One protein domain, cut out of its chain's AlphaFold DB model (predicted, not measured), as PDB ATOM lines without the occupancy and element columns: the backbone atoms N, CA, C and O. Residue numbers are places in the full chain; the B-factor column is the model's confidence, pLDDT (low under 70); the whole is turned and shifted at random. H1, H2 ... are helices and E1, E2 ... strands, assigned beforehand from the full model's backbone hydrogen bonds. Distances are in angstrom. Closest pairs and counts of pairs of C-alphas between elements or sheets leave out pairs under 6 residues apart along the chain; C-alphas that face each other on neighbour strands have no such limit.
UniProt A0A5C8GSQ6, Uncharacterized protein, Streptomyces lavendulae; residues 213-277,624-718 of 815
ATOM      1  N   LYS A 213     114.599 168.242 130.545       34.84
ATOM      2  CA  LYS A 213     114.403 167.436 129.318       34.84
ATOM      3  C   LYS A 213     115.113 166.079 129.392       34.84
ATOM      4  O   LYS A 213     114.657 165.118 128.773       34.84
ATOM      5  N   TYR A 214     116.220 166.017 130.124       37.94
ATOM      6  CA  TYR A 214     117.014 164.817 130.333       37.94
ATOM      7  C   TYR A 214     116.277 163.811 131.217       37.94
ATOM      8  O   TYR A 214     116.027 162.677 130.804       37.94
ATOM      9  N   GLU A 215     115.810 164.281 132.375       46.81
ATOM     10  CA  GLU A 215     115.003 163.502 133.318       46.81
ATOM     11  C   GLU A 215     113.749 162.935 132.640       46.81
ATOM     12  O   GLU A 215     113.461 161.745 132.742       46.81
ATOM     13  N   GLN A 216     113.045 163.742 131.838       47.44
ATOM     14  CA  GLN A 216     111.863 163.303 131.085       47.44
ATOM     15  C   GLN A 216     112.155 162.173 130.080       47.44
ATOM     16  O   GLN A 216     111.354 161.242 129.940       47.44
ATOM     17  N   ARG A 217     113.290 162.222 129.365       44.41
ATOM     18  CA  ARG A 217     113.663 161.191 128.377       44.41
ATOM     19  C   ARG A 217     114.047 159.873 129.054       44.41
ATOM     20  O   ARG A 217     113.604 158.817 128.592       44.41
ATOM     21  N   ASN A 218     114.803 159.940 130.146       51.09
ATOM     22  CA  ASN A 218     115.173 158.774 130.948       51.09
ATOM     23  C   ASN A 218     113.938 158.127 131.597       51.09
ATOM     24  O   ASN A 218     113.741 156.914 131.468       51.09
ATOM     25  N   ASN A 219     113.022 158.939 132.132       59.16
ATOM     26  CA  ASN A 219     111.742 158.477 132.672       59.16
ATOM     27  C   ASN A 219     110.902 157.735 131.623       59.16
ATOM     28  O   ASN A 219     110.301 156.709 131.931       59.16
ATOM     29  N   LYS A 220     110.897 158.179 130.358       61.44
ATOM     30  CA  LYS A 220     110.111 157.538 129.289       61.44
ATOM     31  C   LYS A 220     110.599 156.126 128.936       61.44
ATOM     32  O   LYS A 220     109.770 155.249 128.695       61.44
ATOM     33  N   LEU A 221     111.912 155.890 128.877       59.47
ATOM     34  CA  LEU A 221     112.472 154.565 128.562       59.47
ATOM     35  C   LEU A 221     112.245 153.566 129.702       59.47
ATOM     36  O   LEU A 221     111.830 152.434 129.445       59.47
ATOM     37  N   GLN A 222     112.435 153.997 130.952       67.38
ATOM     38  CA  GLN A 222     112.098 153.177 132.118       67.38
ATOM     39  C   GLN A 222     110.604 152.895 132.203       67.38
ATOM     40  O   GLN A 222     110.209 151.751 132.416       67.38
ATOM     41  N   HIS A 223     109.775 153.922 131.998       69.12
ATOM     42  CA  HIS A 223     108.328 153.797 132.087       69.12
ATOM     43  C   HIS A 223     107.795 152.762 131.098       69.12
ATOM     44  O   HIS A 223     106.944 151.966 131.469       69.12
ATOM     45  N   ARG A 224     108.317 152.701 129.867       77.69
ATOM     46  CA  ARG A 224     107.876 151.701 128.884       77.69
ATOM     47  C   ARG A 224     108.290 150.274 129.250       77.69
ATOM     48  O   ARG A 224     107.468 149.367 129.133       77.69
ATOM     49  N   MET A 225     109.517 150.079 129.738       81.50
ATOM     50  CA  MET A 225     109.984 148.755 130.161       81.50
ATOM     51  C   MET A 225     109.226 148.259 131.395       81.50
ATOM     52  O   MET A 225     108.835 147.096 131.441       81.50
ATOM     53  N   ARG A 226     108.974 149.156 132.354       80.75
ATOM     54  CA  ARG A 226     108.173 148.873 133.547       80.75
ATOM     55  C   ARG A 226     106.714 148.598 133.189       80.75
ATOM     56  O   ARG A 226     106.158 147.608 133.633       80.75
ATOM     57  N   LEU A 227     106.135 149.396 132.290       84.00
ATOM     58  CA  LEU A 227     104.789 149.154 131.775       84.00
ATOM     59  C   LEU A 227     104.695 147.786 131.090       84.00
ATOM     60  O   LEU A 227     103.682 147.114 131.225       84.00
ATOM     61  N   LEU A 228     105.738 147.357 130.368       89.62
ATOM     62  CA  LEU A 228     105.799 145.998 129.834       89.62
ATOM     63  C   LEU A 228     105.864 144.958 130.954       89.62
ATOM     64  O   LEU A 228     105.113 143.999 130.852       89.62
ATOM     65  N   ASP A 229     106.725 145.116 131.967       86.88
ATOM     66  CA  ASP A 229     106.808 144.192 133.112       86.88
ATOM     67  C   ASP A 229     105.436 143.950 133.740       86.88
ATOM     68  O   ASP A 229     104.973 142.808 133.773       86.88
ATOM     69  N   ASP A 230     104.763 145.031 134.118       85.50
ATOM     70  CA  ASP A 230     103.473 144.992 134.801       85.50
ATOM     71  C   ASP A 230     102.376 144.427 133.872       85.50
ATOM     72  O   ASP A 230     101.558 143.588 134.256       85.50
ATOM     73  N   ALA A 231     102.389 144.806 132.588       88.94
ATOM     74  CA  ALA A 231     101.400 144.342 131.616       88.94
ATOM     75  C   ALA A 231     101.422 142.822 131.378       88.94
ATOM     76  O   ALA A 231     100.413 142.259 130.944       88.94
ATOM     77  N   ARG A 232     102.536 142.126 131.650       89.06
ATOM     78  CA  ARG A 232     102.627 140.665 131.450       89.06
ATOM     79  C   ARG A 232     101.695 139.883 132.360       89.06
ATOM     80  O   ARG A 232     101.224 138.820 131.946       89.06
ATOM     81  N   GLU A 233     101.429 140.391 133.559       85.94
ATOM     82  CA  GLU A 233     100.563 139.726 134.532       85.94
ATOM     83  C   GLU A 233      99.126 139.628 134.015       85.94
ATOM     84  O   GLU A 233      98.477 138.584 134.123       85.94
ATOM     85  N   ILE A 234      98.650 140.693 133.366       87.81
ATOM     86  CA  ILE A 234      97.271 140.790 132.879       87.81
ATOM     87  C   ILE A 234      97.098 140.408 131.403       87.81
ATOM     88  O   ILE A 234      95.968 140.132 130.986       87.81
ATOM     89  N   SER A 235      98.192 140.348 130.635       90.31
ATOM     90  CA  SER A 235      98.178 140.046 129.202       90.31
ATOM     91  C   SER A 235      97.656 138.636 128.887       90.31
ATOM     92  O   SER A 235      97.964 137.637 129.545       90.31
ATOM     93  N   THR A 236      96.886 138.545 127.811       90.12
ATOM     94  CA  THR A 236      96.431 137.323 127.136       90.12
ATOM     95  C   THR A 236      97.403 136.854 126.053       90.12
ATOM     96  O   THR A 236      97.292 135.725 125.569       90.12
ATOM     97  N   LEU A 237      98.379 137.683 125.668       90.38
ATOM     98  CA  LEU A 237      99.335 137.372 124.611       90.38
ATOM     99  C   LEU A 237     100.562 136.657 125.179       90.38
ATOM    100  O   LEU A 237     101.428 137.254 125.815       90.38
ATOM    101  N   PHE A 238     100.691 135.366 124.866       89.94
ATOM    102  CA  PHE A 238     101.845 134.562 125.279       89.94
ATOM    103  C   PHE A 238     103.189 135.144 124.811       89.94
ATOM    104  O   PHE A 238     104.163 135.117 125.556       89.94
ATOM    105  N   SER A 239     103.244 135.721 123.607       89.69
ATOM    106  CA  SER A 239     104.457 136.364 123.089       89.69
ATOM    107  C   SER A 239     104.838 137.618 123.882       89.69
ATOM    108  O   SER A 239     106.019 137.845 124.136       89.69
ATOM    109  N   MET A 240     103.866 138.412 124.339       90.38
ATOM    110  CA  MET A 240     104.133 139.608 125.144       90.38
ATOM    111  C   MET A 240     104.706 139.249 126.521       90.38
ATOM    112  O   MET A 240     105.640 139.911 126.972       90.38
ATOM    113  N   LYS A 241     104.241 138.146 127.129       91.12
ATOM    114  CA  LYS A 241     104.799 137.596 128.383       91.12
ATOM    115  C   LYS A 241     106.283 137.240 128.290       91.12
ATOM    116  O   LYS A 241     106.980 137.274 129.295       91.12
ATOM    117  N   LYS A 242     106.761 136.931 127.086       91.62
ATOM    118  CA  LYS A 242     108.149 136.538 126.808       91.62
ATOM    119  C   LYS A 242     109.031 137.678 126.309       91.62
ATOM    120  O   LYS A 242     110.253 137.551 126.317       91.62
ATOM    121  N   CYS A 243     108.425 138.771 125.848       92.19
ATOM    122  CA  CYS A 243     109.118 139.902 125.237       92.19
ATOM    123  C   CYS A 243     110.100 140.530 126.229       92.19
ATOM    124  O   CYS A 243     109.652 141.049 127.243       92.19
ATOM    125  N   GLY A 244     111.402 140.516 125.958       89.31
ATOM    126  CA  GLY A 244     112.445 141.012 126.858       89.31
ATOM    127  C   GLY A 244     112.710 140.112 128.071       89.31
ATOM    128  O   GLY A 244     113.273 140.595 129.046       89.31
ATOM    129  N   VAL A 245     112.267 138.847 128.046       90.38
ATOM    130  CA  VAL A 245     112.513 137.844 129.105       90.38
ATOM    131  C   VAL A 245     113.226 136.631 128.549       90.38
ATOM    132  O   VAL A 245     114.266 136.241 129.065       90.38
ATOM    133  N   ASP A 246     112.643 136.004 127.527       90.00
ATOM    134  CA  ASP A 246     113.186 134.767 126.985       90.00
ATOM    135  C   ASP A 246     114.389 135.066 126.070       90.00
ATOM    136  O   ASP A 246     114.321 136.024 125.303       90.00
ATOM    137  N   PRO A 247     115.470 134.272 126.125       84.50
ATOM    138  CA  PRO A 247     116.592 134.360 125.196       84.50
ATOM    139  C   PRO A 247     116.195 133.880 123.793       84.50
ATOM    140  O   PRO A 247     115.306 133.032 123.661       84.50
ATOM    141  N   VAL A 248     116.873 134.382 122.755       77.00
ATOM    142  CA  VAL A 248     116.683 133.939 121.353       77.00
ATOM    143  C   VAL A 248     117.677 132.844 120.943       77.00
ATOM    144  O   VAL A 248     117.317 131.998 120.134       77.00
ATOM    145  N   ALA A 249     118.866 132.810 121.539       62.38
ATOM    146  CA  ALA A 249     119.868 131.734 121.586       62.38
ATOM    147  C   ALA A 249     121.113 132.354 122.256       62.38
ATOM    148  O   ALA A 249     121.350 133.543 122.056       62.38
ATOM    149  N   GLY A 250     121.887 131.597 123.040       66.50
ATOM    150  CA  GLY A 250     123.067 132.132 123.740       66.50
ATOM    151  C   GLY A 250     122.742 133.035 124.942       66.50
ATOM    152  O   GLY A 250     121.648 132.957 125.507       66.50
ATOM    153  N   ALA A 251     123.714 133.857 125.341       69.75
ATOM    154  CA  ALA A 251     123.620 134.802 126.457       69.75
ATOM    155  C   ALA A 251     123.036 136.166 126.029       69.75
ATOM    156  O   ALA A 251     123.006 136.515 124.847       69.75
ATOM    157  N   MET A 252     122.542 136.947 126.996       87.94
ATOM    158  CA  MET A 252     121.923 138.257 126.744       87.94
ATOM    159  C   MET A 252     122.939 139.352 126.980       87.94
ATOM    160  O   MET A 252     123.528 139.429 128.053       87.94
ATOM    161  N   ALA A 253     123.072 140.258 126.026       89.31
ATOM    162  CA  ALA A 253     124.010 141.358 126.143       89.31
ATOM    163  C   ALA A 253     123.302 142.648 126.566       89.31
ATOM    164  O   ALA A 253     122.254 143.008 126.025       89.31
ATOM    165  N   VAL A 254     123.903 143.363 127.518       93.50
ATOM    166  CA  VAL A 254     123.604 144.776 127.774       93.50
ATOM    167  C   VAL A 254     124.492 145.590 126.846       93.50
ATOM    168  O   VAL A 254     125.716 145.466 126.887       93.50
ATOM    169  N   THR A 255     123.887 146.411 125.996       92.38
ATOM    170  CA  THR A 255     124.604 147.146 124.948       92.38
ATOM    171  C   THR A 255     124.567 148.648 125.178       92.38
ATOM    172  O   THR A 255     123.629 149.178 125.778       92.38
ATOM    173  N   GLN A 256     125.584 149.338 124.669       93.12
ATOM    174  CA  GLN A 256     125.638 150.791 124.568       93.12
ATOM    175  C   GLN A 256     125.538 151.193 123.098       93.12
ATOM    176  O   GLN A 256     126.201 150.617 122.230       93.12
ATOM    177  N   LYS A 257     124.690 152.181 122.815       91.25
ATOM    178  CA  LYS A 257     124.573 152.808 121.497       91.25
ATOM    179  C   LYS A 257     125.476 154.034 121.382       91.25
ATOM    180  O   LYS A 257     125.839 154.640 122.384       91.25
ATOM    181  N   ARG A 258     125.724 154.484 120.146       89.44
ATOM    182  CA  ARG A 258     126.528 155.678 119.820       89.44
ATOM    183  C   ARG A 258     126.075 156.949 120.547       89.44
ATOM    184  O   ARG A 258     126.890 157.823 120.803       89.44
ATOM    185  N   ASP A 259     124.786 157.076 120.865       83.19
ATOM    186  CA  ASP A 259     124.234 158.215 121.619       83.19
ATOM    187  C   ASP A 259     124.299 158.041 123.153       83.19
ATOM    188  O   ASP A 259     123.651 158.788 123.898       83.19
ATOM    189  N   GLY A 260     125.032 157.028 123.625       87.00
ATOM    190  CA  GLY A 260     125.163 156.639 125.026       87.00
ATOM    191  C   GLY A 260     123.952 155.886 125.584       87.00
ATOM    192  O   GLY A 260     123.918 155.589 126.770       87.00
ATOM    193  N   SER A 261     122.912 155.598 124.792       87.12
ATOM    194  CA  SER A 261     121.728 154.901 125.313       87.12
ATOM    195  C   SER A 261     121.941 153.396 125.493       87.12
ATOM    196  O   SER A 261     122.620 152.748 124.701       87.12
ATOM    197  N   GLY A 262     121.319 152.838 126.539       89.06
ATOM    198  CA  GLY A 262     121.355 151.407 126.827       89.06
ATOM    199  C   GLY A 262     120.326 150.585 126.042       89.06
ATOM    200  O   GLY A 262     119.149 150.969 125.924       89.06
ATOM    201  N   GLY A 263     120.759 149.422 125.560       89.56
ATOM    202  CA  GLY A 263     119.958 148.433 124.839       89.56
ATOM    203  C   GLY A 263     120.176 147.002 125.335       89.56
ATOM    204  O   GLY A 263     120.935 146.759 126.273       89.56
ATOM    205  N   PHE A 264     119.469 146.065 124.702       90.12
ATOM    206  CA  PHE A 264     119.625 144.632 124.936       90.12
ATOM    207  C   PHE A 264     119.706 143.888 123.610       90.12
ATOM    208  O   PHE A 264     118.921 144.171 122.706       90.12
ATOM    209  N   THR A 265     120.579 142.892 123.530       87.75
ATOM    210  CA  THR A 265     120.603 141.897 122.448       87.75
ATOM    211  C   THR A 265     120.496 140.486 123.039       87.75
ATOM    212  O   THR A 265     120.564 140.300 124.255       87.75
ATOM    213  N   GLY A 266     120.205 139.486 122.203       84.56
ATOM    214  CA  GLY A 266     119.980 138.103 122.656       84.56
ATOM    215  C   GLY A 266     118.615 137.850 123.314       84.56
ATOM    216  O   GLY A 266     118.314 136.719 123.688       84.56
ATOM    217  N   VAL A 267     117.746 138.865 123.418       88.88
ATOM    218  CA  VAL A 267     116.410 138.769 124.036       88.88
ATOM    219  C   VAL A 267     115.282 138.684 123.006       88.88
ATOM    220  O   VAL A 267     115.284 139.357 121.977       88.88
ATOM    221  N   PHE A 268     114.261 137.884 123.303       90.56
ATOM    222  CA  PHE A 268     113.092 137.709 122.451       90.56
ATOM    223  C   PHE A 268     112.267 138.991 122.414       90.56
ATOM    224  O   PHE A 268     111.973 139.598 123.445       90.56
ATOM    225  N   ARG A 269     111.815 139.384 121.226       91.12
ATOM    226  CA  ARG A 269     110.892 140.506 121.026       91.12
ATOM    227  C   ARG A 269     109.598 139.947 120.458       91.12
ATOM    228  O   ARG A 269     109.634 139.033 119.656       91.12
ATOM    229  N   CYS A 270     108.444 140.453 120.893       91.44
ATOM    230  CA  CYS A 270     107.160 139.874 120.469       91.44
ATOM    231  C   CYS A 270     106.615 140.426 119.145       91.44
ATOM    232  O   CYS A 270     105.600 139.922 118.665       91.44
ATOM    233  N   GLY A 271     107.199 141.507 118.618       91.19
ATOM    234  CA  GLY A 271     106.764 142.135 117.368       91.19
ATOM    235  C   GLY A 271     105.345 142.733 117.386       91.19
ATOM    236  O   GLY A 271     104.816 143.077 116.332       91.19
ATOM    237  N   SER A 272     104.688 142.858 118.548       91.00
ATOM    238  CA  SER A 272     103.308 143.364 118.611       91.00
ATOM    239  C   SER A 272     103.250 144.882 118.414       91.00
ATOM    240  O   SER A 272     103.687 145.647 119.275       91.00
ATOM    241  N   VAL A 273     102.643 145.304 117.300       88.94
ATOM    242  CA  VAL A 273     102.366 146.711 116.941       88.94
ATOM    243  C   VAL A 273     101.121 147.295 117.639       88.94
ATOM    244  O   VAL A 273     100.808 148.480 117.498       88.94
ATOM    245  N   TRP A 274     100.395 146.469 118.395       90.19
ATOM    246  CA  TRP A 274      99.143 146.849 119.059       90.19
ATOM    247  C   TRP A 274      99.286 146.929 120.575       90.19
ATOM    248  O   TRP A 274      98.850 147.903 121.178       90.19
ATOM    249  N   SER A 275      99.919 145.925 121.184       91.12
ATOM    250  CA  SER A 275      99.762 145.687 122.626       91.12
ATOM    251  C   SER A 275     101.056 145.804 123.429       91.12
ATOM    252  O   SER A 275     101.001 145.957 124.640       91.12
ATOM    253  N   CYS A 276     102.234 145.738 122.800       92.06
ATOM    254  CA  CYS A 276     103.495 145.714 123.544       92.06
ATOM    255  C   CYS A 276     104.087 147.124 123.724       92.06
ATOM    256  O   CYS A 276     104.500 147.710 122.723       92.06
ATOM    257  N   PRO A 277     104.259 147.637 124.962       88.62
ATOM    258  CA  PRO A 277     104.871 148.952 125.219       88.62
ATOM    259  C   PRO A 277     106.291 149.125 124.655       88.62
ATOM    260  O   PRO A 277     106.726 150.238 124.345       88.62
ATOM    261  N   GLN A 624     108.998 141.861 113.528       87.69
ATOM    262  CA  GLN A 624     110.114 141.208 114.210       87.69
ATOM    263  C   GLN A 624     111.458 141.719 113.679       87.69
ATOM    264  O   GLN A 624     112.314 142.112 114.468       87.69
ATOM    265  N   ASP A 625     111.610 141.800 112.359       89.56
ATOM    266  CA  ASP A 625     112.822 142.314 111.715       89.56
ATOM    267  C   ASP A 625     113.087 143.761 112.134       89.56
ATOM    268  O   ASP A 625     114.226 144.149 112.378       89.56
ATOM    269  N   VAL A 626     112.025 144.564 112.260       89.25
ATOM    270  CA  VAL A 626     112.123 145.962 112.689       89.25
ATOM    271  C   VAL A 626     112.695 146.081 114.098       89.25
ATOM    272  O   VAL A 626     113.600 146.882 114.316       89.25
ATOM    273  N   VAL A 627     112.185 145.303 115.058       89.25
ATOM    274  CA  VAL A 627     112.672 145.376 116.445       89.25
ATOM    275  C   VAL A 627     114.072 144.790 116.583       89.25
ATOM    276  O   VAL A 627     114.884 145.383 117.278       89.25
ATOM    277  N   THR A 628     114.383 143.702 115.875       86.75
ATOM    278  CA  THR A 628     115.733 143.122 115.860       86.75
ATOM    279  C   THR A 628     116.745 144.094 115.251       86.75
ATOM    280  O   THR A 628     117.811 144.310 115.823       86.75
ATOM    281  N   ALA A 629     116.400 144.745 114.137       87.50
ATOM    282  CA  ALA A 629     117.251 145.764 113.535       87.50
ATOM    283  C   ALA A 629     117.418 146.986 114.447       87.50
ATOM    284  O   ALA A 629     118.513 147.528 114.530       87.50
ATOM    285  N   GLU A 630     116.365 147.423 115.147       87.12
ATOM    286  CA  GLU A 630     116.456 148.540 116.096       87.12
ATOM    287  C   GLU A 630     117.310 148.197 117.323       87.12
ATOM    288  O   GLU A 630     118.052 149.057 117.802       87.12
ATOM    289  N   ASP A 631     117.237 146.966 117.826       86.81
ATOM    290  CA  ASP A 631     118.054 146.514 118.956       86.81
ATOM    291  C   ASP A 631     119.553 146.487 118.577       86.81
ATOM    292  O   ASP A 631     120.389 146.881 119.389       86.81
ATOM    293  N   ALA A 632     119.888 146.143 117.325       86.00
ATOM    294  CA  ALA A 632     121.257 146.185 116.787       86.00
ATOM    295  C   ALA A 632     121.712 147.581 116.308       86.00
ATOM    296  O   ALA A 632     122.906 147.838 116.135       86.00
ATOM    297  N   LYS A 633     120.774 148.501 116.064       85.88
ATOM    298  CA  LYS A 633     121.064 149.801 115.455       85.88
ATOM    299  C   LYS A 633     121.919 150.681 116.360       85.88
ATOM    300  O   LYS A 633     121.541 150.956 117.503       85.88
ATOM    301  N   ASP A 634     122.991 151.209 115.768       87.75
ATOM    302  CA  ASP A 634     123.949 152.134 116.378       87.75
ATOM    303  C   ASP A 634     124.627 151.581 117.639       87.75
ATOM    304  O   ASP A 634     125.160 152.363 118.421       87.75
ATOM    305  N   VAL A 635     124.622 150.260 117.846       88.81
ATOM    306  CA  VAL A 635     125.366 149.624 118.937       88.81
ATOM    307  C   VAL A 635     126.860 149.833 118.701       88.81
ATOM    308  O   VAL A 635     127.374 149.513 117.632       88.81
ATOM    309  N   THR A 636     127.537 150.408 119.691       89.62
ATOM    310  CA  THR A 636     128.984 150.660 119.668       89.62
ATOM    311  C   THR A 636     129.742 149.721 120.588       89.62
ATOM    312  O   THR A 636     130.896 149.433 120.303       89.62
ATOM    313  N   ALA A 637     129.097 149.226 121.647       88.12
ATOM    314  CA  ALA A 637     129.725 148.318 122.595       88.12
ATOM    315  C   ALA A 637     128.728 147.316 123.188       88.12
ATOM    316  O   ALA A 637     127.569 147.647 123.472       88.12
ATOM    317  N   VAL A 638     129.211 146.102 123.442       89.88
ATOM    318  CA  VAL A 638     128.594 145.154 124.373       89.88
ATOM    319  C   VAL A 638     129.269 145.356 125.727       89.88
ATOM    320  O   VAL A 638     130.467 145.134 125.870       89.88
ATOM    321  N   LEU A 639     128.514 145.827 126.719       91.56
ATOM    322  CA  LEU A 639     129.069 146.167 128.030       91.56
ATOM    323  C   LEU A 639     129.307 144.916 128.873       91.56
ATOM    324  O   LEU A 639     130.380 144.773 129.454       91.56
ATOM    325  N   VAL A 640     128.303 144.035 128.920       91.69
ATOM    326  CA  VAL A 640     128.338 142.732 129.596       91.69
ATOM    327  C   VAL A 640     127.418 141.738 128.882       91.69
ATOM    328  O   VAL A 640     126.396 142.138 128.317       91.69
ATOM    329  N   GLN A 641     127.740 140.449 128.960       90.88
ATOM    330  CA  GLN A 641     126.848 139.328 128.661       90.88
ATOM    331  C   GLN A 641     126.360 138.680 129.956       90.88
ATOM    332  O   GLN A 641     127.140 138.493 130.878       90.88
ATOM    333  N   ILE A 642     125.085 138.313 130.024       90.94
ATOM    334  CA  ILE A 642     124.433 137.702 131.184       90.94
ATOM    335  C   ILE A 642     123.892 136.337 130.764       90.94
ATOM    336  O   ILE A 642     123.222 136.228 129.733       90.94
ATOM    337  N   GLU A 643     124.140 135.309 131.570       89.44
ATOM    338  CA  GLU A 643     123.661 133.949 131.309       89.44
ATOM    339  C   GLU A 643     122.115 133.859 131.322       89.44
ATOM    340  O   GLU A 643     121.440 134.633 132.021       89.44
ATOM    341  N   PRO A 644     121.509 132.909 130.573       88.25
ATOM    342  CA  PRO A 644     120.056 132.727 130.472       88.25
ATOM    343  C   PRO A 644     119.305 132.686 131.801       88.25
ATOM    344  O   PRO A 644     118.261 133.335 131.946       88.25
ATOM    345  N   ASP A 645     119.824 131.936 132.767       90.06
ATOM    346  CA  ASP A 645     119.144 131.696 134.036       90.06
ATOM    347  C   ASP A 645     119.220 132.910 134.981       90.06
ATOM    348  O   ASP A 645     118.154 133.369 135.420       90.06
ATOM    349  N   PRO A 646     120.395 133.522 135.246       92.06
ATOM    350  CA  PRO A 646     120.498 134.767 136.015       92.06
ATOM    351  C   PRO A 646     119.707 135.921 135.402       92.06
ATOM    352  O   PRO A 646     119.018 136.652 136.118       92.06
ATOM    353  N   TRP A 647     119.703 136.060 134.075       93.88
ATOM    354  CA  TRP A 647     118.846 137.043 133.417       93.88
ATOM    355  C   TRP A 647     117.373 136.810 133.736       93.88
ATOM    356  O   TRP A 647     116.686 137.738 134.148       93.88
ATOM    357  N   LYS A 648     116.860 135.585 133.584       90.81
ATOM    358  CA  LYS A 648     115.439 135.307 133.841       90.81
ATOM    359  C   LYS A 648     115.068 135.508 135.301       90.81
ATOM    360  O   LYS A 648     114.058 136.145 135.583       90.81
ATOM    361  N   THR A 649     115.868 134.958 136.204       92.44
ATOM    362  CA  THR A 649     115.543 134.838 137.632       92.44
ATOM    363  C   THR A 649     115.913 136.075 138.442       92.44
ATOM    364  O   THR A 649     115.146 136.482 139.309       92.44
ATOM    365  N   LYS A 650     117.051 136.714 138.147       93.06
ATOM    366  CA  LYS A 650     117.553 137.874 138.893       93.06
ATOM    367  C   LYS A 650     117.263 139.193 138.177       93.06
ATOM    368  O   LYS A 650     116.951 140.167 138.853       93.06
ATOM    369  N   VAL A 651     117.260 139.252 136.844       92.44
ATOM    370  CA  VAL A 651     116.997 140.513 136.119       92.44
ATOM    371  C   VAL A 651     115.526 140.654 135.715       92.44
ATOM    372  O   VAL A 651     114.837 141.566 136.159       92.44
ATOM    373  N   ALA A 652     115.011 139.765 134.869       90.94
ATOM    374  CA  ALA A 652     113.731 139.929 134.195       90.94
ATOM    375  C   ALA A 652     112.506 139.588 135.057       90.94
ATOM    376  O   ALA A 652     111.435 140.124 134.776       90.94
ATOM    377  N   ALA A 653     112.655 138.738 136.080       88.00
ATOM    378  CA  ALA A 653     111.597 138.420 137.043       88.00
ATOM    379  C   ALA A 653     111.276 139.571 138.011       88.00
ATOM    380  O   ALA A 653     110.222 139.552 138.637       88.00
ATOM    381  N   HIS A 654     112.158 140.568 138.127       87.06
ATOM    382  CA  HIS A 654     111.982 141.708 139.023       87.06
ATOM    383  C   HIS A 654     111.564 142.945 138.211       87.06
ATOM    384  O   HIS A 654     112.383 143.471 137.443       87.06
ATOM    385  N   PRO A 655     110.313 143.426 138.356       83.12
ATOM    386  CA  PRO A 655     109.822 144.584 137.618       83.12
ATOM    387  C   PRO A 655     110.750 145.796 137.742       83.12
ATOM    388  O   PRO A 655     111.180 146.167 138.832       83.12
ATOM    389  N   GLY A 656     111.076 146.421 136.610       81.38
ATOM    390  CA  GLY A 656     111.886 147.640 136.572       81.38
ATOM    391  C   GLY A 656     113.402 147.438 136.467       81.38
ATOM    392  O   GLY A 656     114.054 148.328 135.918       81.38
ATOM    393  N   ARG A 657     113.977 146.284 136.850       89.31
ATOM    394  CA  ARG A 657     115.441 146.051 136.766       89.31
ATOM    395  C   ARG A 657     115.994 146.194 135.347       89.31
ATOM    396  O   ARG A 657     117.004 146.855 135.123       89.31
ATOM    397  N   ARG A 658     115.276 145.695 134.335       89.88
ATOM    398  CA  ARG A 658     115.651 145.924 132.922       89.88
ATOM    399  C   ARG A 658     115.622 147.407 132.538       89.88
ATOM    400  O   ARG A 658     116.433 147.867 131.743       89.88
ATOM    401  N   GLY A 659     114.691 148.178 133.090       85.25
ATOM    402  CA  GLY A 659     114.670 149.628 132.901       85.25
ATOM    403  C   GLY A 659     115.863 150.311 133.576       85.25
ATOM    404  O   GLY A 659     116.463 151.207 132.988       85.25
ATOM    405  N   GLN A 660     116.232 149.869 134.782       86.56
ATOM    406  CA  GLN A 660     117.387 150.369 135.535       86.56
ATOM    407  C   GLN A 660     118.705 150.143 134.788       86.56
ATOM    408  O   GLN A 660     119.464 151.096 134.668       86.56
ATOM    409  N   LEU A 661     118.922 148.971 134.176       90.75
ATOM    410  CA  LEU A 661     120.108 148.728 133.338       90.75
ATOM    411  C   LEU A 661     120.238 149.753 132.203       90.75
ATOM    412  O   LEU A 661     121.292 150.353 132.026       90.75
ATOM    413  N   ARG A 662     119.156 150.025 131.459       89.31
ATOM    414  CA  ARG A 662     119.194 151.000 130.352       89.31
ATOM    415  C   ARG A 662     119.473 152.426 130.827       89.31
ATOM    416  O   ARG A 662     120.126 153.180 130.106       89.31
ATOM    417  N   ILE A 663     118.962 152.796 132.004       84.56
ATOM    418  CA  ILE A 663     119.233 154.108 132.606       84.56
ATOM    419  C   ILE A 663     120.663 154.201 133.102       84.56
ATOM    420  O   ILE A 663     121.292 155.213 132.822       84.56
ATOM    421  N   ALA A 664     121.177 153.174 133.780       88.75
ATOM    422  CA  ALA A 664     122.553 153.157 134.264       88.75
ATOM    423  C   ALA A 664     123.530 153.416 133.112       88.75
ATOM    424  O   ALA A 664     124.345 154.328 133.203       88.75
ATOM    425  N   VAL A 665     123.347 152.726 131.977       91.94
ATOM    426  CA  VAL A 665     124.137 152.977 130.760       91.94
ATOM    427  C   VAL A 665     124.020 154.428 130.306       91.94
ATOM    428  O   VAL A 665     125.038 155.067 130.050       91.94
ATOM    429  N   LYS A 666     122.798 154.971 130.215       88.38
ATOM    430  CA  LYS A 666     122.592 156.332 129.710       88.38
ATOM    431  C   LYS A 666     123.215 157.390 130.618       88.38
ATOM    432  O   LYS A 666     123.988 158.211 130.141       88.38
ATOM    433  N   VAL A 667     122.917 157.330 131.911       83.88
ATOM    434  CA  VAL A 667     123.428 158.272 132.913       83.88
ATOM    435  C   VAL A 667     124.949 158.226 132.982       83.88
ATOM    436  O   VAL A 667     125.581 159.273 132.888       83.88
ATOM    437  N   ALA A 668     125.538 157.032 133.053       89.25
ATOM    438  CA  ALA A 668     126.990 156.887 133.070       89.25
ATOM    439  C   ALA A 668     127.637 157.434 131.788       89.25
ATOM    440  O   ALA A 668     128.611 158.176 131.864       89.25
ATOM    441  N   SER A 669     127.054 157.153 130.616       89.62
ATOM    442  CA  SER A 669     127.567 157.674 129.341       89.62
ATOM    443  C   SER A 669     127.523 159.203 129.280       89.62
ATOM    444  O   SER A 669     128.470 159.831 128.820       89.62
ATOM    445  N   ASP A 670     126.434 159.824 129.736       84.00
ATOM    446  CA  ASP A 670     126.310 161.286 129.707       84.00
ATOM    447  C   ASP A 670     127.257 161.968 130.694       84.00
ATOM    448  O   ASP A 670     127.869 162.980 130.348       84.00
ATOM    449  N   ASN A 671     127.420 161.392 131.888       83.94
ATOM    450  CA  ASN A 671     128.389 161.869 132.871       83.94
ATOM    451  C   ASN A 671     129.819 161.747 132.328       83.94
ATOM    452  O   ASN A 671     130.587 162.702 132.426       83.94
ATOM    453  N   ALA A 672     130.145 160.630 131.669       87.00
ATOM    454  CA  ALA A 672     131.443 160.428 131.034       87.00
ATOM    455  C   ALA A 672     131.722 161.495 129.965       87.00
ATOM    456  O   ALA A 672     132.784 162.110 129.968       87.00
ATOM    457  N   VAL A 673     130.745 161.798 129.101       84.38
ATOM    458  CA  VAL A 673     130.875 162.869 128.094       84.38
ATOM    459  C   VAL A 673     131.132 164.227 128.750       84.38
ATOM    460  O   VAL A 673     131.978 164.981 128.272       84.38
ATOM    461  N   GLN A 674     130.423 164.550 129.835       82.44
ATOM    462  CA  GLN A 674     130.611 165.815 130.556       82.44
ATOM    463  C   GLN A 674     131.989 165.909 131.220       82.44
ATOM    464  O   GLN A 674     132.591 166.981 131.224       82.44
ATOM    465  N   ALA A 675     132.496 164.793 131.739       88.00
ATOM    466  CA  ALA A 675     133.798 164.701 132.387       88.00
ATOM    467  C   ALA A 675     134.970 164.497 131.403       88.00
ATOM    468  O   ALA A 675     136.124 164.483 131.825       88.00
ATOM    469  N   GLY A 676     134.703 164.338 130.100       90.88
ATOM    470  CA  GLY A 676     135.727 164.021 129.098       90.88
ATOM    471  C   GLY A 676     136.310 162.608 129.236       90.88
ATOM    472  O   GLY A 676     137.444 162.371 128.827       90.88
ATOM    473  N   GLN A 677     135.552 161.689 129.830       92.38
ATOM    474  CA  GLN A 677     135.912 160.291 130.050       92.38
ATOM    475  C   GLN A 677     135.351 159.380 128.949       92.38
ATOM    476  O   GLN A 677     134.486 159.764 128.156       92.38
ATOM    477  N   ASP A 678     135.841 158.144 128.913       93.38
ATOM    478  CA  ASP A 678     135.365 157.115 127.994       93.38
ATOM    479  C   ASP A 678     133.980 156.583 128.414       93.38
ATOM    480  O   ASP A 678     133.803 156.051 129.511       93.38
ATOM    481  N   MET A 679     132.984 156.716 127.530       91.44
ATOM    482  CA  MET A 679     131.602 156.312 127.825       91.44
ATOM    483  C   MET A 679     131.459 154.813 128.085       91.44
ATOM    484  O   MET A 679     130.605 154.412 128.875       91.44
ATOM    485  N   GLU A 680     132.211 153.980 127.368       93.00
ATOM    486  CA  GLU A 680     132.087 152.524 127.442       93.00
ATOM    487  C   GLU A 680     132.560 152.018 128.808       93.00
ATOM    488  O   GLU A 680     131.875 151.219 129.451       93.00
ATOM    489  N   THR A 681     133.693 152.542 129.271       91.94
ATOM    490  CA  THR A 681     134.310 152.223 130.560       91.94
ATOM    491  C   THR A 681     133.387 152.591 131.719       91.94
ATOM    492  O   THR A 681     133.064 151.733 132.545       91.94
ATOM    493  N   GLU A 682     132.891 153.830 131.740       93.19
ATOM    494  CA  GLU A 682     132.006 154.321 132.805       93.19
ATOM    495  C   GLU A 682     130.656 153.586 132.808       93.19
ATOM    496  O   GLU A 682     130.164 153.150 133.853       93.19
ATOM    497  N   ALA A 683     130.060 153.358 131.631       93.19
ATOM    498  CA  ALA A 683     128.808 152.609 131.535       93.19
ATOM    499  C   ALA A 683     128.962 151.143 131.959       93.19
ATOM    500  O   ALA A 683     128.058 150.592 132.592       93.19
ATOM    501  N   ARG A 684     130.093 150.501 131.645       93.88
ATOM    502  CA  ARG A 684     130.378 149.127 132.078       93.88
ATOM    503  C   ARG A 684     130.528 149.026 133.589       93.88
ATOM    504  O   ARG A 684     130.002 148.074 134.169       93.88
ATOM    505  N   ALA A 685     131.218 149.980 134.213       92.62
ATOM    506  CA  ALA A 685     131.367 150.030 135.663       92.62
ATOM    507  C   ALA A 685     129.995 150.146 136.344       92.62
ATOM    508  O   ALA A 685     129.646 149.288 137.154       92.62
ATOM    509  N   ALA A 686     129.168 151.103 135.909       93.12
ATOM    510  CA  ALA A 686     127.826 151.312 136.453       93.12
ATOM    511  C   ALA A 686     126.901 150.093 136.275       93.12
ATOM    512  O   ALA A 686     126.126 149.750 137.167       93.12
ATOM    513  N   VAL A 687     126.964 149.417 135.121       94.94
ATOM    514  CA  VAL A 687     126.195 148.182 134.895       94.94
ATOM    515  C   VAL A 687     126.688 147.053 135.798       94.94
ATOM    516  O   VAL A 687     125.859 146.353 136.373       94.94
ATOM    517  N   SER A 688     128.003 146.879 135.938       94.12
ATOM    518  CA  SER A 688     128.581 145.819 136.773       94.12
ATOM    519  C   SER A 688     128.200 146.000 138.240       94.12
ATOM    520  O   SER A 688     127.661 145.073 138.834       94.12
ATOM    521  N   GLU A 689     128.349 147.215 138.778       93.88
ATOM    522  CA  GLU A 689     127.943 147.555 140.147       93.88
ATOM    523  C   GLU A 689     126.458 147.252 140.392       93.88
ATOM    524  O   GLU A 689     126.075 146.685 141.419       93.88
ATOM    525  N   LEU A 690     125.600 147.572 139.418       93.00
ATOM    526  CA  LEU A 690     124.174 147.302 139.524       93.00
ATOM    527  C   LEU A 690     123.872 145.795 139.537       93.00
ATOM    528  O   LEU A 690     123.042 145.350 140.331       93.00
ATOM    529  N   LEU A 691     124.542 145.008 138.690       94.81
ATOM    530  CA  LEU A 691     124.400 143.551 138.671       94.81
ATOM    531  C   LEU A 691     124.907 142.913 139.975       94.81
ATOM    532  O   LEU A 691     124.201 142.075 140.543       94.81
ATOM    533  N   ASP A 692     126.050 143.367 140.491       92.06
ATOM    534  CA  ASP A 692     126.605 142.938 141.779       92.06
ATOM    535  C   ASP A 692     125.631 143.244 142.930       92.06
ATOM    536  O   ASP A 692     125.338 142.377 143.757       92.06
ATOM    537  N   SER A 693     125.019 144.437 142.933       93.81
ATOM    538  CA  SER A 693     124.013 144.833 143.934       93.81
ATOM    539  C   SER A 693     122.758 143.946 143.925       93.81
ATOM    540  O   SER A 693     122.027 143.861 144.914       93.81
ATOM    541  N   TRP A 694     122.491 143.263 142.809       94.88
ATOM    542  CA  TRP A 694     121.392 142.307 142.663       94.88
ATOM    543  C   TRP A 694     121.809 140.863 142.947       94.88
ATOM    544  O   TRP A 694     120.993 139.948 142.780       94.88
ATOM    545  N   GLY A 695     123.055 140.663 143.381       92.69
ATOM    546  CA  GLY A 695     123.626 139.369 143.709       92.69
ATOM    547  C   GLY A 695     123.967 138.530 142.482       92.69
ATOM    548  O   GLY A 695     123.917 137.303 142.577       92.69
ATOM    549  N   LEU A 696     124.235 139.146 141.324       94.25
ATOM    550  CA  LEU A 696     124.888 138.450 140.215       94.25
ATOM    551  C   LEU A 696     126.401 138.460 140.435       94.25
ATOM    552  O   LEU A 696     126.936 139.423 140.965       94.25
ATOM    553  N   THR A 697     127.088 137.397 140.029       92.56
ATOM    554  CA  THR A 697     128.542 137.276 140.204       92.56
ATOM    555  C   THR A 697     129.267 137.283 138.861       92.56
ATOM    556  O   THR A 697     128.974 136.474 137.976       92.56
ATOM    557  N   ARG A 698     130.250 138.176 138.709       90.06
ATOM    558  CA  ARG A 698     131.106 138.225 137.520       90.06
ATOM    559  C   ARG A 698     131.871 136.912 137.320       90.06
ATOM    560  O   ARG A 698     132.310 136.294 138.285       90.06
ATOM    561  N   GLY A 699     132.015 136.471 136.074       84.62
ATOM    562  CA  GLY A 699     132.696 135.223 135.720       84.62
ATOM    563  C   GLY A 699     131.833 133.962 135.878       84.62
ATOM    564  O   GLY A 699     132.259 132.880 135.474       84.62
ATOM    565  N   SER A 700     130.611 134.081 136.412       86.19
ATOM    566  CA  SER A 700     129.648 132.969 136.524       86.19
ATOM    567  C   SER A 700     128.254 133.334 136.017       86.19
ATOM    568  O   SER A 700     127.721 132.649 135.152       86.19
ATOM    569  N   ASP A 701     127.672 134.426 136.514       89.69
ATOM    570  CA  ASP A 701     126.344 134.886 136.100       89.69
ATOM    571  C   ASP A 701     126.406 135.875 134.928       89.69
ATOM    572  O   ASP A 701     125.475 135.953 134.118       89.69
ATOM    573  N   TYR A 702     127.480 136.664 134.860       91.31
ATOM    574  CA  TYR A 702     127.725 137.622 133.788       91.31
ATOM    575  C   TYR A 702     129.221 137.805 133.502       91.31
ATOM    576  O   TYR A 702     130.072 137.548 134.353       91.31
ATOM    577  N   TYR A 703     129.531 138.266 132.293       89.44
ATOM    578  CA  TYR A 703     130.874 138.375 131.723       89.44
ATOM    579  C   TYR A 703     131.033 139.726 131.028       89.44
ATOM    580  O   TYR A 703     130.086 140.223 130.423       89.44
ATOM    581  N   GLY A 704     132.216 140.323 131.084       83.81
ATOM    582  CA  GLY A 704     132.582 141.521 130.332       83.81
ATOM    583  C   GLY A 704     133.891 141.329 129.555       83.81
ATOM    584  O   GLY A 704     134.524 140.288 129.666       83.81
ATOM    585  N   PRO A 705     134.362 142.341 128.811       70.50
ATOM    586  CA  PRO A 705     135.491 142.198 127.877       70.50
ATOM    587  C   PRO A 705     136.864 141.883 128.463       70.50
ATOM    588  O   PRO A 705     137.796 141.645 127.708       70.50
ATOM    589  N   ALA A 706     137.008 141.920 129.787       68.19
ATOM    590  CA  ALA A 706     138.237 141.489 130.453       68.19
ATOM    591  C   ALA A 706     138.189 140.013 130.889       68.19
ATOM    592  O   ALA A 706     139.168 139.512 131.430       68.19
ATOM    593  N   ASP A 707     137.054 139.336 130.704       72.44
ATOM    594  CA  ASP A 707     136.890 137.921 131.018       72.44
ATOM    595  C   ASP A 707     137.339 137.080 129.811       72.44
ATOM    596  O   ASP A 707     136.938 137.361 128.687       72.44
ATOM    597  N   GLU A 708     138.149 136.034 130.022       61.75
ATOM    598  CA  GLU A 708     138.773 135.245 128.935       61.75
ATOM    599  C   GLU A 708     137.763 134.604 127.977       61.75
ATOM    600  O   GLU A 708     138.045 134.401 126.798       61.75
ATOM    601  N   ARG A 709     136.564 134.298 128.482       66.31
ATOM    602  CA  ARG A 709     135.480 133.751 127.669       66.31
ATOM    603  C   ARG A 709     134.756 134.819 126.855       66.31
ATOM    604  O   ARG A 709     133.904 134.448 126.073       66.31
ATOM    605  N   PHE A 710     135.002 136.111 127.041       64.56
ATOM    606  CA  PHE A 710     134.318 137.164 126.298       64.56
ATOM    607  C   PHE A 710     135.120 137.513 125.047       64.56
ATOM    608  O   PHE A 710     136.239 138.008 125.138       64.56
ATOM    609  N   ASP A 711     134.539 137.299 123.873       66.00
ATOM    610  CA  ASP A 711     135.096 137.780 122.616       66.00
ATOM    611  C   ASP A 711     134.773 139.277 122.465       66.00
ATOM    612  O   ASP A 711     133.611 139.641 122.282       66.00
ATOM    613  N   PRO A 712     135.768 140.180 122.525       57.00
ATOM    614  CA  PRO A 712     135.536 141.616 122.424       57.00
ATOM    615  C   PRO A 712     135.134 142.081 121.018       57.00
ATOM    616  O   PRO A 712     134.606 143.183 120.882       57.00
ATOM    617  N   ALA A 713     135.365 141.273 119.978       54.81
ATOM    618  CA  ALA A 713     135.029 141.614 118.599       54.81
ATOM    619  C   ALA A 713     133.568 141.285 118.262       54.81
ATOM    620  O   ALA A 713     132.899 142.064 117.581       54.81
ATOM    621  N   THR A 714     133.067 140.146 118.742       57.75
ATOM    622  CA  THR A 714     131.668 139.723 118.546       57.75
ATOM    623  C   THR A 714     130.772 140.103 119.724       57.75
ATOM    624  O   THR A 714     129.552 140.204 119.587       57.75
ATOM    625  N   GLY A 715     131.378 140.357 120.882       57.47
ATOM    626  CA  GLY A 715     130.700 140.554 122.150       57.47
ATOM    627  C   GLY A 715     130.107 139.272 122.722       57.47
ATOM    628  O   GLY A 715     129.267 139.407 123.605       57.47
ATOM    629  N   GLU A 716     130.464 138.082 122.211       63.28
ATOM    630  CA  GLU A 716     129.927 136.765 122.595       63.28
ATOM    631  C   GLU A 716     130.753 136.062 123.680       63.28
ATOM    632  O   GLU A 716     131.970 136.198 123.744       63.28
ATOM    633  N   VAL A 717     130.094 135.272 124.532       59.91
ATOM    634  CA  VAL A 717     130.776 134.376 125.470       59.91
ATOM    635  C   VAL A 717     131.132 133.066 124.759       59.91
ATOM    636  O   VAL A 717     130.264 132.247 124.456       59.91
ATOM    637  N   LEU A 718     132.423 132.864 124.509       55.97
ATOM    638  CA  LEU A 718     133.032 131.639 124.012       55.97
ATOM    639  C   LEU A 718     132.735 130.488 124.981       55.97
ATOM    640  O   LEU A 718     133.141 130.494 126.145       55.97
TER     641      LEU A 718
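AT A GLANCE: This is residues 213 to 277 and 624 to 718 of the 815 residues of an uncharacterized protein of Streptomyces lavendulae (UniProt A0A5C8GSQ6). A small, strongly twisted sheet of three strands has one face covered by the helical hairpin of H5 and H6, while the long helix H1 runs beside part of H5, off the sheet. H4 only grazes the sheet, H3 stands up from it near E2, and H2 lies near the last residues of H1. The printed part has 160 residues with six named helices and three strands, in the order H1 H2 E1 E2 H3 E3 H4 H5 H6; the sheet order is E2 E1 E3, antiparallel, and the class is mostly helix. The whole is compact, with a radius of gyration of the C-alphas of 15.0 A and spans of 45 by 39 by 30 A.

IN THESE COORDINATES: In the sheet, E1 is residues 252 to 257, E2 residues 262 to 265, and E3 residues 635 to 642, 17.1 A long, which bends by 58 degrees at residue 639. H5, residues 657 to 675, is 26.5 A long, and H6, residues 679 to 693, 21.2 A, ending with C-alpha 693 at (124.013, 144.833, 143.934). H1, residues 213 to 234, is 31.9 A long and begins with C-alpha 213 at (114.403, 167.436, 129.318). The shorter helices are H2, residues 238 to 242, H3, residues 624 to 632, and H4, residues 644 to 652.

HOW THE PARTS SIT: E1 is the inner strand; N 254 and O 640 of E3 are 2.9 A apart, and N 255 and O 263 of E2 3.0 A, within hydrogen-bond range. H5 and H6 are on the same face, at heights over the sheet of 9.2 A and 9.3 A. They touch, closest at C-alphas Ser 669 and Met 679, 4.5 A, and run opposite ways at a steep tilt of 37 degrees, only just steep. H5 touches H1 at a shallow tilt of 13 degrees, opposite ways, with C-alphas Gln 222 and Gly 659 closest at 4.5 A. H1 and H2 only just touch, only at the corner, with C-alphas Arg 232 and Lys 241 closest at 4.9 A. Every O i to N i+4 pair is within range in H3, H5 and H6; H1 has 16 of 18, H4 4 of 5 and H2 0 of 1, with 2 of 2 O i to N i+3 pairs.

THE WHOLE: C-alphas Thr 236 and Gly 676 are farthest apart, 47.5 A. Residues 278 to 623 are not printed, and C-alphas 277 and 624 are 14.4 A apart across the cut. Residues 694 to 718 have no named element; 702 to 703 pair antiparallel with 641 to 642 of E3. Of the links printed whole, no link is long. Mean pLDDT of the printed part is 83.9, with residues 213 to 223, 249 to 251, 706 and 708 to 718 under 70.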